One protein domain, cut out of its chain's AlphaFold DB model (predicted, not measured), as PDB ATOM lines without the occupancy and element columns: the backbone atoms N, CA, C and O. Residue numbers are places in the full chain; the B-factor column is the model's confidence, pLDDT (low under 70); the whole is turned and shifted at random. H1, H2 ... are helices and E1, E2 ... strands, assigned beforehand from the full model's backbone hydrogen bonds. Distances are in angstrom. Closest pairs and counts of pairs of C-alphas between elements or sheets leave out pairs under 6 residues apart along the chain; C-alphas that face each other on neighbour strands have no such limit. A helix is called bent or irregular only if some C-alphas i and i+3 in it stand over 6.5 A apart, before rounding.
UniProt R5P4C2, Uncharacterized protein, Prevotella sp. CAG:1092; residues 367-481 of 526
ATOM      1  N   LEU A 367     -44.291  44.678  31.301       95.62
ATOM      2  CA  LEU A 367     -44.942  45.288  32.453       95.62
ATOM      3  C   LEU A 367     -44.867  46.806  32.339       95.62
ATOM      4  O   LEU A 367     -43.933  47.357  31.756       95.62
ATOM      5  N   TYR A 368     -45.839  47.478  32.940       94.62
ATOM      6  CA  TYR A 368     -46.054  48.908  32.761       94.62
ATOM      7  C   TYR A 368     -46.013  49.625  34.098       94.62
ATOM      8  O   TYR A 368     -46.847  49.369  34.963       94.62
ATOM      9  N   VAL A 369     -45.056  50.529  34.271       95.56
ATOM     10  CA  VAL A 369     -44.950  51.349  35.480       95.56
ATOM     11  C   VAL A 369     -45.807  52.597  35.314       95.56
ATOM     12  O   VAL A 369     -45.693  53.291  34.307       95.56
ATOM     13  N   VAL A 370     -46.620  52.917  36.319       94.44
ATOM     14  CA  VAL A 370     -47.431  54.144  36.382       94.44
ATOM     15  C   VAL A 370     -47.230  54.827  37.729       94.44
ATOM     16  O   VAL A 370     -46.958  54.166  38.732       94.44
ATOM     17  N   GLY A 371     -47.337  56.156  37.758       94.06
ATOM     18  CA  GLY A 371     -47.247  56.962  38.974       94.06
ATOM     19  C   GLY A 371     -45.844  57.446  39.322       94.06
ATOM     20  O   GLY A 371     -45.726  58.499  39.943       94.06
ATOM     21  N   SER A 372     -44.787  56.751  38.885       95.12
ATOM     22  CA  SER A 372     -43.408  57.030  39.324       95.12
ATOM     23  C   SER A 372     -42.909  58.438  38.970       95.12
ATOM     24  O   SER A 372     -42.045  58.972  39.659       95.12
ATOM     25  N   THR A 373     -43.499  59.080  37.959       92.69
ATOM     26  CA  THR A 373     -43.235  60.476  37.556       92.69
ATOM     27  C   THR A 373     -44.305  61.464  38.048       92.69
ATOM     28  O   THR A 373     -44.449  62.571  37.536       92.69
ATOM     29  N   GLY A 374     -45.137  61.052  39.007       89.88
ATOM     30  CA  GLY A 374     -46.301  61.800  39.490       89.88
ATOM     31  C   GLY A 374     -47.528  61.728  38.574       89.88
ATOM     32  O   GLY A 374     -48.582  62.254  38.932       89.88
ATOM     33  N   LYS A 375     -47.422  61.066  37.415       89.50
ATOM     34  CA  LYS A 375     -48.502  60.943  36.429       89.50
ATOM     35  C   LYS A 375     -49.230  59.602  36.548       89.50
ATOM     36  O   LYS A 375     -48.599  58.544  36.560       89.50
ATOM     37  N   TRP A 376     -50.559  59.654  36.611       91.56
ATOM     38  CA  TRP A 376     -51.436  58.524  36.951       91.56
ATOM     39  C   TRP A 376     -52.407  58.170  35.819       91.56
ATOM     40  O   TRP A 376     -53.614  58.078  36.025       91.56
ATOM     41  N   TYR A 377     -51.869  57.972  34.618       89.50
ATOM     42  CA  TYR A 377     -52.640  57.552  33.450       89.50
ATOM     43  C   TYR A 377     -52.606  56.027  33.317       89.50
ATOM     44  O   TYR A 377     -51.533  55.429  33.266       89.50
ATOM     45  N   SER A 378     -53.768  55.374  33.246       89.69
ATOM     46  CA  SER A 378     -53.859  53.908  33.125       89.69
ATOM     47  C   SER A 378     -53.390  53.375  31.761       89.69
ATOM     48  O   SER A 378     -53.129  52.181  31.592       89.69
ATOM     49  N   ASN A 379     -53.271  54.275  30.789       89.19
ATOM     50  CA  ASN A 379     -52.971  54.034  29.384       89.19
ATOM     51  C   ASN A 379     -51.593  54.586  28.954       89.19
ATOM     52  O   ASN A 379     -51.073  54.168  27.923       89.19
ATOM     53  N   ILE A 380     -50.962  55.460  29.749       90.38
ATOM     54  CA  ILE A 380     -49.662  56.076  29.430       90.38
ATOM     55  C   ILE A 380     -48.640  55.679  30.510       90.38
ATOM     56  O   ILE A 380     -48.602  56.294  31.577       90.38
ATOM     57  N   PRO A 381     -47.809  54.646  30.278       91.19
ATOM     58  CA  PRO A 381     -46.835  54.201  31.270       91.19
ATOM     59  C   PRO A 381     -45.651  55.166  31.388       91.19
ATOM     60  O   PRO A 381     -45.129  55.641  30.386       91.19
ATOM     61  N   ALA A 382     -45.134  55.383  32.593       91.62
ATOM     62  CA  ALA A 382     -43.866  56.083  32.789       91.62
ATOM     63  C   ALA A 382     -42.686  55.260  32.240       91.62
ATOM     64  O   ALA A 382     -41.846  55.772  31.503       91.62
ATOM     65  N   ASN A 383     -42.667  53.957  32.531       94.31
ATOM     66  CA  ASN A 383     -41.642  53.022  32.069       94.31
ATOM     67  C   ASN A 383     -42.277  51.706  31.599       94.31
ATOM     68  O   ASN A 383     -43.353  51.318  32.059       94.31
ATOM     69  N   ILE A 384     -41.581  51.012  30.700       94.25
ATOM     70  CA  ILE A 384     -41.919  49.661  30.240       94.25
ATOM     71  C   ILE A 384     -40.790  48.733  30.681       94.25
ATOM     72  O   ILE A 384     -39.620  49.052  30.483       94.25
ATOM     73  N   ILE A 385     -41.145  47.596  31.273       95.31
ATOM     74  CA  ILE A 385     -40.200  46.573  31.720       95.31
ATOM     75  C   ILE A 385     -40.431  45.334  30.860       95.31
ATOM     76  O   ILE A 385     -41.479  44.693  30.952       95.31
ATOM     77  N   SER A 386     -39.472  45.006  30.005       93.44
ATOM     78  CA  SER A 386     -39.580  43.861  29.103       93.44
ATOM     79  C   SER A 386     -39.365  42.541  29.841       93.44
ATOM     80  O   SER A 386     -38.596  42.453  30.802       93.44
ATOM     81  N   ALA A 387     -40.043  41.494  29.376       94.38
ATOM     82  CA  ALA A 387     -39.739  40.133  29.790       94.38
ATOM     83  C   ALA A 387     -38.316  39.755  29.358       94.38
ATOM     84  O   ALA A 387     -37.857  40.106  28.271       94.38
ATOM     85  N   THR A 388     -37.630  39.012  30.215       95.06
ATOM     86  CA  THR A 388     -36.372  38.347  29.877       95.06
ATOM     87  C   THR A 388     -36.652  37.029  29.145       95.06
ATOM     88  O   THR A 388     -37.794  36.583  29.036       95.06
ATOM     89  N   GLU A 389     -35.594  36.340  28.718       93.62
ATOM     90  CA  GLU A 389     -35.691  34.971  28.186       93.62
ATOM     91  C   GLU A 389     -36.220  33.953  29.217       93.62
ATOM     92  O   GLU A 389     -36.632  32.851  28.853       93.62
ATOM     93  N   VAL A 390     -36.204  34.291  30.513       93.94
ATOM     94  CA  VAL A 390     -36.754  33.441  31.573       93.94
ATOM     95  C   VAL A 390     -38.231  33.797  31.783       93.94
ATOM     96  O   VAL A 390     -38.532  34.919  32.199       93.94
ATOM     97  N   PRO A 391     -39.171  32.855  31.559       93.38
ATOM     98  CA  PRO A 391     -40.597  33.127  31.711       93.38
ATOM     99  C   PRO A 391     -40.948  33.674  33.099       93.38
ATOM    100  O   PRO A 391     -40.603  33.075  34.118       93.38
ATOM    101  N   GLY A 392     -41.667  34.797  33.126       94.31
ATOM    102  CA  GLY A 392     -42.110  35.449  34.360       94.31
ATOM    103  C   GLY A 392     -41.060  36.332  35.033       94.31
ATOM    104  O   GLY A 392     -41.354  36.882  36.092       94.31
ATOM    105  N   ILE A 393     -39.872  36.493  34.444       97.62
ATOM    106  CA  ILE A 393     -38.832  37.406  34.926       97.62
ATOM    107  C   ILE A 393     -38.722  38.603  33.987       97.62
ATOM    108  O   ILE A 393     -38.630  38.428  32.772       97.62
ATOM    109  N   TYR A 394     -38.687  39.801  34.562       98.00
ATOM    110  CA  TYR A 394     -38.640  41.081  33.860       98.00
ATOM    111  C   TYR A 394     -37.517  41.927  34.429       98.00
ATOM    112  O   TYR A 394     -37.353  41.976  35.649       98.00
ATOM    113  N   GLU A 395     -36.779  42.606  33.561       96.31
ATOM    114  CA  GLU A 395     -35.669  43.479  33.937       96.31
ATOM    115  C   GLU A 395     -35.706  44.748  33.082       96.31
ATOM    116  O   GLU A 395     -36.054  44.710  31.901       96.31
ATOM    117  N   GLY A 396     -35.391  45.889  33.687       94.69
ATOM    118  CA  GLY A 396     -35.414  47.175  33.003       94.69
ATOM    119  C   GLY A 396     -35.059  48.324  33.933       94.69
ATOM    120  O   GLY A 396     -34.452  48.126  34.984       94.69
ATOM    121  N   GLU A 397     -35.478  49.524  33.548       94.94
ATOM    122  CA  GLU A 397     -35.250  50.745  34.318       94.94
ATOM    123  C   GLU A 397     -36.581  51.362  34.763       94.94
ATOM    124  O   GLU A 397     -37.582  51.322  34.040       94.94
ATOM    125  N   ILE A 398     -36.576  51.971  35.945       95.62
ATOM    126  CA  ILE A 398     -37.676  52.775  36.478       95.62
ATOM    127  C   ILE A 398     -37.156  54.160  36.855       95.62
ATOM    128  O   ILE A 398     -36.126  54.283  37.519       95.62
ATOM    129  N   THR A 399     -37.867  55.208  36.438       94.94
ATOM    130  CA  THR A 399     -37.531  56.593  36.788       94.94
ATOM    131  C   THR A 399     -38.542  57.137  37.783       94.94
ATOM    132  O   THR A 399     -39.752  57.048  37.562       94.94
ATOM    133  N   PHE A 400     -38.026  57.725  38.860       95.12
ATOM    134  CA  PHE A 400     -38.798  58.411  39.884       95.12
ATOM    135  C   PHE A 400     -38.565  59.922  39.838       95.12
ATOM    136  O   PHE A 400     -37.423  60.381  39.887       95.12
ATOM    137  N   GLU A 401     -39.653  60.688  39.793       94.12
ATOM    138  CA  GLU A 401     -39.649  62.152  39.862       94.12
ATOM    139  C   GLU A 401     -40.527  62.633  41.025       94.12
ATOM    140  O   GLU A 401     -41.546  62.026  41.356       94.12
ATOM    141  N   GLY A 402     -40.152  63.757  41.639       89.50
ATOM    142  CA  GLY A 402     -40.911  64.382  42.723       89.50
ATOM    143  C   GLY A 402     -40.121  64.482  44.024       89.50
ATOM    144  O   GLY A 402     -38.902  64.628  44.012       89.50
ATOM    145  N   THR A 403     -40.823  64.459  45.159       86.38
ATOM    146  CA  THR A 403     -40.201  64.499  46.492       86.38
ATOM    147  C   THR A 403     -40.271  63.122  47.151       86.38
ATOM    148  O   THR A 403     -41.294  62.459  46.991       86.38
ATOM    149  N   PRO A 404     -39.277  62.699  47.956       81.38
ATOM    150  CA  PRO A 404     -39.266  61.369  48.586       81.38
ATOM    151  C   PRO A 404     -40.550  60.977  49.337       81.38
ATOM    152  O   PRO A 404     -40.924  59.814  49.385       81.38
ATOM    153  N   SER A 405     -41.295  61.946  49.879       80.75
ATOM    154  CA  SER A 405     -42.568  61.690  50.575       80.75
ATOM    155  C   SER A 405     -43.780  61.431  49.661       80.75
ATOM    156  O   SER A 405     -44.864  61.081  50.144       80.75
ATOM    157  N   SER A 406     -43.621  61.614  48.349       87.62
ATOM    158  CA  SER A 406     -44.703  61.610  47.361       87.62
ATOM    159  C   SER A 406     -44.418  60.766  46.114       87.62
ATOM    160  O   SER A 406     -45.241  60.775  45.201       87.62
ATOM    161  N   MET A 407     -43.285  60.058  46.044       94.81
ATOM    162  CA  MET A 407     -42.946  59.195  44.904       94.81
ATOM    163  C   MET A 407     -43.704  57.873  45.010       94.81
ATOM    164  O   MET A 407     -43.247  56.906  45.614       94.81
ATOM    165  N   LEU A 408     -44.913  57.866  44.461       96.12
ATOM    166  CA  LEU A 408     -45.802  56.713  44.459       96.12
ATOM    167  C   LEU A 408     -45.722  55.990  43.112       96.12
ATOM    168  O   LEU A 408     -45.591  56.643  42.085       96.12
ATOM    169  N   PHE A 409     -45.836  54.665  43.083       96.88
ATOM    170  CA  PHE A 409     -45.907  53.930  41.815       96.88
ATOM    171  C   PHE A 409     -46.711  52.636  41.918       96.88
ATOM    172  O   PHE A 409     -46.966  52.098  42.998       96.88
ATOM    173  N   THR A 410     -47.097  52.118  40.759       95.56
ATOM    174  CA  THR A 410     -47.664  50.782  40.596       95.56
ATOM    175  C   THR A 410     -47.154  50.141  39.309       95.56
ATOM    176  O   THR A 410     -46.581  50.819  38.453       95.56
ATOM    177  N   ILE A 411     -47.342  48.828  39.185       96.12
ATOM    178  CA  ILE A 411     -46.943  48.054  38.011       96.12
ATOM    179  C   ILE A 411     -48.161  47.292  37.499       96.12
ATOM    180  O   ILE A 411     -48.750  46.479  38.218       96.12
ATOM    181  N   PHE A 412     -48.524  47.525  36.244       92.94
ATOM    182  CA  PHE A 412     -49.576  46.783  35.571       92.94
ATOM    183  C   PHE A 412     -49.017  45.662  34.702       92.94
ATOM    184  O   PHE A 412     -47.949  45.781  34.102       92.94
ATOM    185  N   LYS A 413     -49.801  44.586  34.585       91.44
ATOM    186  CA  LYS A 413     -49.572  43.498  33.623       91.44
ATOM    187  C   LYS A 413     -50.191  43.770  32.247       91.44
ATOM    188  O   LYS A 413     -49.953  43.017  31.311       91.44
ATOM    189  N   ARG A 414     -51.010  44.820  32.145       88.50
ATOM    190  CA  ARG A 414     -51.619  45.343  30.919       88.50
ATOM    191  C   ARG A 414     -51.931  46.824  31.094       88.50
ATOM    192  O   ARG A 414     -52.185  47.257  32.213       88.50
ATOM    193  N   LEU A 415     -51.987  47.566  30.002       87.38
ATOM    194  CA  LEU A 415     -52.548  48.916  29.989       87.38
ATOM    195  C   LEU A 415     -54.051  48.879  29.670       87.38
ATOM    196  O   LEU A 415     -54.587  47.858  29.224       87.38
ATOM    197  N   GLY A 416     -54.735  49.995  29.909       85.75
ATOM    198  CA  GLY A 416     -56.152  50.152  29.594       85.75
ATOM    199  C   GLY A 416     -56.646  51.576  29.824       85.75
ATOM    200  O   GLY A 416     -56.008  52.356  30.524       85.75
ATOM    201  N   ILE A 417     -57.791  51.916  29.232       80.44
ATOM    202  CA  ILE A 417     -58.381  53.260  29.343       80.44
ATOM    203  C   ILE A 417     -59.070  53.508  30.694       80.44
ATOM    204  O   ILE A 417     -59.263  54.654  31.076       80.44
ATOM    205  N   ASP A 418     -59.415  52.442  31.420       84.06
ATOM    206  CA  ASP A 418     -60.098  52.525  32.709       84.06
ATOM    207  C   ASP A 418     -59.304  51.795  33.800       84.06
ATOM    208  O   ASP A 418     -58.684  50.748  33.567       84.06
ATOM    209  N   TRP A 419     -59.357  52.359  35.004       87.75
ATOM    210  CA  TRP A 419     -58.780  51.798  36.213       87.75
ATOM    211  C   TRP A 419     -59.283  50.388  36.517       87.75
ATOM    212  O   TRP A 419     -58.473  49.550  36.903       87.75
ATOM    213  N   ASP A 420     -60.558  50.083  36.301       86.31
ATOM    214  CA  ASP A 420     -61.138  48.761  36.539       86.31
ATOM    215  C   ASP A 420     -60.459  47.680  35.684       86.31
ATOM    216  O   ASP A 420     -60.145  46.593  36.182       86.31
ATOM    217  N   ILE A 421     -60.138  47.998  34.423       84.44
ATOM    218  CA  ILE A 421     -59.460  47.078  33.495       84.44
ATOM    219  C   ILE A 421     -58.046  46.760  33.988       84.44
ATOM    220  O   ILE A 421     -57.639  45.596  34.031       84.44
ATOM    221  N   VAL A 422     -57.273  47.785  34.353       87.62
ATOM    222  CA  VAL A 422     -55.876  47.589  34.773       87.62
ATOM    223  C   VAL A 422     -55.779  47.027  36.193       87.62
ATOM    224  O   VAL A 422     -54.903  46.205  36.471       87.62
ATOM    225  N   ASN A 423     -56.716  47.375  37.080       88.75
ATOM    226  CA  ASN A 423     -56.758  46.910  38.468       88.75
ATOM    227  C   ASN A 423     -56.981  45.405  38.588       88.75
ATOM    228  O   ASN A 423     -56.468  44.798  39.526       88.75
ATOM    229  N   ALA A 424     -57.672  44.787  37.628       82.94
ATOM    230  CA  ALA A 424     -57.901  43.343  37.618       82.94
ATOM    231  C   ALA A 424     -56.600  42.516  37.604       82.94
ATOM    232  O   ALA A 424     -56.585  41.375  38.065       82.94
ATOM    233  N   THR A 425     -55.501  43.072  37.081       81.50
ATOM    234  CA  THR A 425     -54.224  42.350  36.907       81.50
ATOM    235  C   THR A 425     -53.012  43.094  37.469       81.50
ATOM    236  O   THR A 425     -51.875  42.634  37.330       81.50
ATOM    237  N   ARG A 426     -53.242  44.233  38.125       90.25
ATOM    238  CA  ARG A 426     -52.223  45.086  38.734       90.25
ATOM    239  C   ARG A 426     -51.461  44.368  39.850       90.25
ATOM    240  O   ARG A 426     -52.043  43.624  40.635       90.25
ATOM    241  N   LEU A 427     -50.160  44.633  39.949       93.81
ATOM    242  CA  LEU A 427     -49.378  44.284  41.132       93.81
ATOM    243  C   LEU A 427     -49.651  45.321  42.228       93.81
ATOM    244  O   LEU A 427     -49.548  46.525  41.979       93.81
ATOM    245  N   THR A 428     -49.995  44.863  43.430       92.00
ATOM    246  CA  THR A 428     -50.425  45.742  44.527       92.00
ATOM    247  C   THR A 428     -49.652  45.490  45.819       92.00
ATOM    248  O   THR A 428     -49.319  44.336  46.092       92.00
ATOM    249  N   PRO A 429     -49.407  46.529  46.639       93.56
ATOM    250  CA  PRO A 429     -49.006  46.358  48.031       93.56
ATOM    251  C   PRO A 429     -50.146  45.769  48.877       93.56
ATOM    252  O   PRO A 429     -51.299  45.718  48.433       93.56
ATOM    253  N   ALA A 430     -49.835  45.383  50.116       89.69
ATOM    254  CA  ALA A 430     -50.844  44.969  51.088       89.69
ATOM    255  C   ALA A 430     -51.712  46.164  51.520       89.69
ATOM    256  O   ALA A 430     -52.943  46.071  51.541       89.69
ATOM    257  N   ASN A 431     -51.067  47.301  51.802       90.56
ATOM    258  CA  ASN A 431     -51.699  48.575  52.123       90.56
ATOM    259  C   ASN A 431     -51.212  49.683  51.190       90.56
ATOM    260  O   ASN A 431     -50.090  49.671  50.682       90.56
ATOM    261  N   ASP A 432     -52.064  50.683  50.981       92.25
ATOM    262  CA  ASP A 432     -51.652  51.869  50.244       92.25
ATOM    263  C   ASP A 432     -50.467  52.556  50.933       92.25
ATOM    264  O   ASP A 432     -50.456  52.736  52.153       92.25
ATOM    265  N   ARG A 433     -49.480  52.951  50.125       93.00
ATOM    266  CA  ARG A 433     -48.210  53.562  50.533       93.00
ATOM    267  C   ARG A 433     -47.273  52.650  51.326       93.00
ATOM    268  O   ARG A 433     -46.372  53.170  51.989       93.00
ATOM    269  N   ASP A 434     -47.429  51.328  51.241       93.81
ATOM    270  CA  ASP A 434     -46.401  50.419  51.759       93.81
ATOM    271  C   ASP A 434     -45.030  50.775  51.143       93.81
ATOM    272  O   ASP A 434     -44.942  51.081  49.943       93.81
ATOM    273  N   PRO A 435     -43.955  50.776  51.951       94.75
ATOM    274  CA  PRO A 435     -42.650  51.238  51.509       94.75
ATOM    275  C   PRO A 435     -42.035  50.289  50.478       94.75
ATOM    276  O   PRO A 435     -42.007  49.071  50.647       94.75
ATOM    277  N   ALA A 436     -41.473  50.877  49.429       96.06
ATOM    278  CA  ALA A 436     -40.645  50.227  48.429       96.06
ATOM    279  C   ALA A 436     -39.198  50.697  48.603       96.06
ATOM    280  O   ALA A 436     -38.770  51.690  48.010       96.06
ATOM    281  N   ASN A 437     -38.460  49.985  49.456       94.62
ATOM    282  CA  ASN A 437     -37.068  50.296  49.753       94.62
ATOM    283  C   ASN A 437     -36.126  49.783  48.662       94.62
ATOM    284  O   ASN A 437     -36.277  48.673  48.141       94.62
ATOM    285  N   ILE A 438     -35.105  50.587  48.359       94.50
ATOM    286  CA  ILE A 438     -34.004  50.173  47.492       94.50
ATOM    287  C   ILE A 438     -33.302  48.975  48.136       94.50
ATOM    288  O   ILE A 438     -33.071  48.936  49.344       94.50
ATOM    289  N   ASN A 439     -32.917  48.006  47.316       93.31
ATOM    290  CA  ASN A 439     -32.214  46.804  47.732       93.31
ATOM    291  C   ASN A 439     -32.989  45.941  48.746       93.31
ATOM    292  O   ASN A 439     -32.383  45.118  49.445       93.31
ATOM    293  N   GLU A 440     -34.322  45.995  48.728       95.38
ATOM    294  CA  GLU A 440     -35.207  45.063  49.435       95.38
ATOM    295  C   GLU A 440     -36.141  44.330  48.463       95.38
ATOM    296  O   GLU A 440     -36.345  44.751  47.325       95.38
ATOM    297  N   ASN A 441     -36.632  43.160  48.878       96.88
ATOM    298  CA  ASN A 441     -37.679  42.466  48.134       96.88
ATOM    299  C   ASN A 441     -39.020  43.084  48.510       96.88
ATOM    300  O   ASN A 441     -39.387  43.105  49.682       96.88
ATOM    301  N   ILE A 442     -39.748  43.541  47.502       97.00
ATOM    302  CA  ILE A 442     -41.062  44.153  47.634       97.00
ATOM    303  C   ILE A 442     -42.072  43.137  47.112       97.00
ATOM    304  O   ILE A 442     -42.058  42.776  45.935       97.00
ATOM    305  N   TYR A 443     -42.922  42.631  47.995       95.25
ATOM    306  CA  TYR A 443     -43.871  41.579  47.654       95.25
ATOM    307  C   TYR A 443     -45.176  42.194  47.154       95.25
ATOM    308  O   TYR A 443     -45.738  43.089  47.786       95.25
ATOM    309  N   ALA A 444     -45.653  41.718  46.006       94.75
ATOM    310  CA  ALA A 444     -47.018  41.964  45.582       94.75
ATOM    311  C   ALA A 444     -47.957  41.046  46.371       94.75
ATOM    312  O   ALA A 444     -47.697  39.851  46.531       94.75
ATOM    313  N   GLU A 445     -49.064  41.605  46.840       90.00
ATOM    314  CA  GLU A 445     -50.025  40.929  47.702       90.00
ATOM    315  C   GLU A 445     -51.455  41.168  47.232       90.00
ATOM    316  O   GLU A 445     -51.732  42.054  46.425       90.00
ATOM    317  N   LYS A 446     -52.390  40.370  47.751       84.38
ATOM    318  CA  LYS A 446     -53.813  40.604  47.525       84.38
ATOM    319  C   LYS A 446     -54.236  41.835  48.345       84.38
ATOM    320  O   LYS A 446     -54.026  41.822  49.556       84.38
ATOM    321  N   PRO A 447     -54.870  42.853  47.740       72.06
ATOM    322  CA  PRO A 447     -55.213  44.078  48.455       72.06
ATOM    323  C   PRO A 447     -56.265  43.816  49.543       72.06
ATOM    324  O   PRO A 447     -57.198  43.035  49.339       72.06
ATOM    325  N   VAL A 448     -56.134  44.494  50.691       68.38
ATOM    326  CA  VAL A 448     -57.042  44.333  51.847       68.38
ATOM    327  C   VAL A 448     -58.382  45.054  51.644       68.38
ATOM    328  O   VAL A 448     -59.416  44.557  52.087       68.38
ATOM    329  N   VAL A 449     -58.381  46.212  50.970       67.44
ATOM    330  CA  VAL A 449     -59.585  47.041  50.743       67.44
ATOM    331  C   VAL A 449     -59.730  47.422  49.271       67.44
ATOM    332  O   VAL A 449     -60.751  47.146  48.653       67.44
ATOM    333  N   SER A 450     -58.694  48.043  48.712       72.56
ATOM    334  CA  SER A 450     -58.613  48.483  47.320       72.56
ATOM    335  C   SER A 450     -57.148  48.417  46.884       72.56
ATOM    336  O   SER A 450     -56.272  48.568  47.743       72.56
ATOM    337  N   PRO A 451     -56.847  48.173  45.598       78.62
ATOM    338  CA  PRO A 451     -55.492  48.291  45.084       78.62
ATOM    339  C   PRO A 451     -54.846  49.626  45.517       78.62
ATOM    340  O   PRO A 451     -55.297  50.696  45.103       78.62
ATOM    341  N   GLY A 452     -53.752  49.566  46.290       88.50
ATOM    342  CA  GLY A 452     -52.924  50.723  46.679       88.50
ATOM    343  C   GLY A 452     -51.667  50.910  45.813       88.50
ATOM    344  O   GLY A 452     -51.363  50.069  44.962       88.50
ATOM    345  N   ALA A 453     -50.942  52.007  45.994       94.25
ATOM    346  CA  ALA A 453     -49.647  52.271  45.366       94.25
ATOM    347  C   ALA A 453     -48.503  52.058  46.364       94.25
ATOM    348  O   ALA A 453     -48.676  52.275  47.561       94.25
ATOM    349  N   TRP A 454     -47.323  51.666  45.888       96.56
ATOM    350  CA  TRP A 454     -46.129  51.654  46.736       96.56
ATOM    351  C   TRP A 454     -45.568  53.062  46.893       96.56
ATOM    352  O   TRP A 454     -45.624  53.854  45.954       96.56
ATOM    353  N   LEU A 455     -44.971  53.342  48.054       96.62
ATOM    354  CA  LEU A 455     -44.185  54.550  48.298       96.62
ATOM    355  C   LEU A 455     -42.700  54.239  48.133       96.62
ATOM    356  O   LEU A 455     -42.109  53.558  48.966       96.62
ATOM    357  N   PHE A 456     -42.088  54.754  47.070       96.81
ATOM    358  CA  PHE A 456     -40.648  54.657  46.873       96.81
ATOM    359  C   PHE A 456     -39.914  55.546  47.880       96.81
ATOM    360  O   PHE A 456     -40.236  56.723  48.025       96.81
ATOM    361  N   THR A 457     -38.936  54.975  48.584       91.25
ATOM    362  CA  THR A 457     -38.239  55.645  49.698       91.25
ATOM    363  C   THR A 457     -36.846  56.170  49.336       91.25
ATOM    364  O   THR A 457     -36.177  56.756  50.187       91.25
ATOM    365  N   GLY A 458     -36.398  55.961  48.093       89.81
ATOM    366  CA  GLY A 458     -35.136  56.493  47.582       89.81
ATOM    367  C   GLY A 458     -35.191  57.978  47.220       89.81
ATOM    368  O   GLY A 458     -36.217  58.639  47.367       89.81
ATOM    369  N   GLU A 459     -34.081  58.492  46.697       92.81
ATOM    370  CA  GLU A 459     -34.028  59.829  46.093       92.81
ATOM    371  C   GLU A 459     -34.570  59.802  44.651       92.81
ATOM    372  O   GLU A 459     -34.512  58.754  44.000       92.81
ATOM    373  N   PRO A 460     -35.075  60.925  44.107       94.50
ATOM    374  CA  PRO A 460     -35.467  61.007  42.700       94.50
ATOM    375  C   PRO A 460     -34.319  60.605  41.763       94.50
ATOM    376  O   PRO A 460     -33.161  60.966  41.989       94.50
ATOM    377  N   GLY A 461     -34.632  59.869  40.699       94.00
ATOM    378  CA  GLY A 461     -33.633  59.343  39.770       94.00
ATOM    379  C   GLY A 461     -34.078  58.076  39.049       94.00
ATOM    380  O   GLY A 461     -35.210  57.618  39.196       94.00
ATOM    381  N   THR A 462     -33.170  57.510  38.257       95.06
ATOM    382  CA  THR A 462     -33.391  56.261  37.518       95.06
ATOM    383  C   THR A 462     -32.688  55.101  38.212       95.06
ATOM    384  O   THR A 462     -31.517  55.216  38.575       95.06
ATOM    385  N   TYR A 463     -33.399  53.987  38.352       95.75
ATOM    386  CA  TYR A 463     -32.978  52.788  39.068       95.75
ATOM    387  C   TYR A 463     -33.179  51.547  38.204       95.75
ATOM    388  O   TYR A 463     -34.060  51.524  37.340       95.75
ATOM    389  N   ASP A 464     -32.404  50.506  38.486       96.56
ATOM    390  CA  ASP A 464     -32.646  49.195  37.898       96.56
ATOM    391  C   ASP A 464     -33.819  48.534  38.623       96.56
ATOM    392  O   ASP A 464     -33.951  48.619  39.851       96.56
ATOM    393  N   ILE A 465     -34.677  47.857  37.865       97.56
ATOM    394  CA  ILE A 465     -35.813  47.112  38.395       97.56
ATOM    395  C   ILE A 465     -35.822  45.689  37.855       97.56
ATOM    396  O   ILE A 465     -35.670  45.453  36.657       97.56
ATOM    397  N   ARG A 466     -36.064  44.735  38.755       97.44
ATOM    398  CA  ARG A 466     -36.376  43.346  38.428       97.44
ATOM    399  C   ARG A 466     -37.729  42.969  39.014       97.44
ATOM    400  O   ARG A 466     -37.975  43.198  40.197       97.44
ATOM    401  N   VAL A 467     -38.583  42.347  38.210       98.19
ATOM    402  CA  VAL A 467     -39.868  41.791  38.650       98.19
ATOM    403  C   VAL A 467     -39.877  40.290  38.394       98.19
ATOM    404  O   VAL A 467     -39.543  39.831  37.307       98.19
ATOM    405  N   ASP A 468     -40.253  39.520  39.408       97.81
ATOM    406  CA  ASP A 468     -40.325  38.064  39.376       97.81
ATOM    407  C   ASP A 468     -41.755  37.615  39.671       97.81
ATOM    408  O   ASP A 468     -42.191  37.584  40.820       97.81
ATOM    409  N   LEU A 469     -42.497  37.285  38.618       96.38
ATOM    410  CA  LEU A 469     -43.869  36.791  38.705       96.38
ATOM    411  C   LEU A 469     -43.950  35.285  38.987       96.38
ATOM    412  O   LEU A 469     -45.054  34.762  39.120       96.38
ATOM    413  N   THR A 470     -42.818  34.584  39.101       95.19
ATOM    414  CA  THR A 470     -42.800  33.151  39.437       95.19
ATOM    415  C   THR A 470     -43.016  32.899  40.931       95.19
ATOM    416  O   THR A 470     -43.303  31.776  41.347       95.19
ATOM    417  N   GLN A 471     -42.909  33.953  41.745       92.25
ATOM    418  CA  GLN A 471     -43.007  33.904  43.197       92.25
ATOM    419  C   GLN A 471     -44.281  34.596  43.692       92.25
ATOM    420  O   GLN A 471     -44.382  35.824  43.711       92.25
ATOM    421  N   GLY A 472     -45.252  33.802  44.153       89.00
ATOM    422  CA  GLY A 472     -46.507  34.326  44.698       89.00
ATOM    423  C   GLY A 472     -47.275  35.153  43.664       89.00
ATOM    424  O   GLY A 472     -47.543  34.674  42.567       89.00
ATOM    425  N   MET A 473     -47.641  36.389  44.015       89.38
ATOM    426  CA  MET A 473     -48.260  37.332  43.070       89.38
ATOM    427  C   MET A 473     -47.236  38.174  42.292       89.38
ATOM    428  O   MET A 473     -47.605  38.807  41.299       89.38
ATOM    429  N   GLY A 474     -45.976  38.169  42.726       95.12
ATOM    430  CA  GLY A 474     -44.881  38.954  42.173       95.12
ATOM    431  C   GLY A 474     -43.912  39.419  43.260       95.12
ATOM    432  O   GLY A 474     -44.334  39.809  44.348       95.12
ATOM    433  N   VAL A 475     -42.616  39.415  42.962       97.62
ATOM    434  CA  VAL A 475     -41.574  40.028  43.796       97.62
ATOM    435  C   VAL A 475     -40.854  41.083  42.976       97.62
ATOM    436  O   VAL A 475     -40.322  40.788  41.909       97.62
ATOM    437  N   ILE A 476     -40.837  42.313  43.473       98.19
ATOM    438  CA  ILE A 476     -40.175  43.456  42.856       98.19
ATOM    439  C   ILE A 476     -38.874  43.724  43.613       98.19
ATOM    440  O   ILE A 476     -38.816  43.654  44.841       98.19
ATOM    441  N   ARG A 477     -37.819  44.034  42.871       97.50
ATOM    442  CA  ARG A 477     -36.511  44.421  43.382       97.50
ATOM    443  C   ARG A 477     -36.100  45.698  42.666       97.50
ATOM    444  O   ARG A 477     -35.931  45.670  41.453       97.50
ATOM    445  N   ILE A 478     -35.938  46.786  43.412       97.25
ATOM    446  CA  ILE A 478     -35.373  48.039  42.897       97.25
ATOM    447  C   ILE A 478     -33.960  48.161  43.454       97.25
ATOM    448  O   ILE A 478     -33.757  47.982  44.656       97.25
ATOM    449  N   SER A 479     -32.985  48.440  42.602       95.44
ATOM    450  CA  SER A 479     -31.586  48.616  42.991       95.44
ATOM    451  C   SER A 479     -31.018  49.894  42.399       95.44
ATOM    452  O   SER A 479     -31.522  50.412  41.404       95.44
ATOM    453  N   GLU A 480     -29.952  50.404  43.017       91.94
ATOM    454  CA  GLU A 480     -29.143  51.456  42.401       91.94
ATOM    455  C   GLU A 480     -28.795  51.053  40.971       91.94
ATOM    456  O   GLU A 480     -28.491  49.883  40.714       91.94
ATOM    457  N   LYS A 481     -28.869  52.021  40.056       86.75
ATOM    458  CA  LYS A 481     -28.495  51.801  38.666       86.75
ATOM    459  C   LYS A 481     -27.072  51.269  38.640       86.75
ATOM    460  O   LYS A 481     -26.155  51.951  39.108       86.75
TER     461      LYS A 481
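AT A GLANCE: This is residues 367 to 481 of the 526 residues of an uncharacterized protein of Prevotella sp. CAG:1092 (UniProt R5P4C2). One antiparallel sheet of eight strands curls like part of a barrel and folds back on itself, with E5, E8 and E7 facing E2, E1, E4 and E6 across the bend at E3. The roll is left open between its edge strands E5 and E6, where residues 435 to 436 run parallel to E6, and the short helix H1 sits at the outside, near the end of E4. The printed part has 115 residues, in the order E1, E2, E3, E4, H1, E5, E6, E7, E8, and the sheet's order is E5, E8, E7, E3, E2, E1, E4, E6. The class is mostly strand, though under half of the residues are in named elements. The whole is compact and rounded, with a radius of gyration of the C-alphas of 12.7 A and spans of 30 by 30 by 26 A.

IN THESE COORDINATES: The longest strands are E3, residues 393 to 400, 21.6 A, and E7, residues 461 to 468, 22.3 A. E8, residues 475 to 480, is 16.9 A long and ends at C-alpha 480, (-29.143, 51.456, 42.401). E1, residues 367 to 370, begins at C-alpha 367, (-44.942, 45.288, 32.453). E2 is residues 383 to 387, 13.2 A, and E4 residues 408 to 412, 13.9 A. E5, residues 441 to 443, and E6, residues 454 to 456, have three residues each. H1 is residues 419 to 423.

HOW THE PARTS SIT: The strongly twisted sheet is a folded sheet, bent back into two leaves that face each other, with E3 as the hinge; E3 bends by 54 degrees at residue 396. E7 and E3 are antiparallel at 156 degrees, with N 400 and O 461 2.8 A apart. E7 and E8 form a hairpin, with N 468 and O 475 within hydrogen-bond range at 2.8 A; E5 is the antiparallel neighbour of E8, with N 442 and O 476 within hydrogen-bond range at 2.8 A. E1, E2 and E3 form a meander, each strand the antiparallel neighbour of the one before; with E4 beside E1 they make a Greek key. Within hydrogen-bond range are N 395 of E3 and O 386 of E2 at 3.3 A, N 367 of E1 and O 385 of E2 at 2.8 A, and N 412 of E4 and O 368 of E1 at 2.8 A. E4 pairs with E6 over residues 408 to 409, with N 454 and O 409 at 2.9 A. E5 and E6 are apart. H1 is only just not on the sheet, with 4 pairs of C-alphas within 10 A; its closest C-alpha to E4 is that of Val 422, 6.4 A from Phe 412. In H1 every O i to N i+4 pair is within hydrogen-bond range.

THE WHOLE: The C-alphas farthest apart, of Glu 389 and Ser 405, are 35.5 A apart. The printed part has no cut. The links E1 to E2 and H1 to E5 are long. Mean pLDDT of the printed part is 91.7; residues 448 to 449 are under 70.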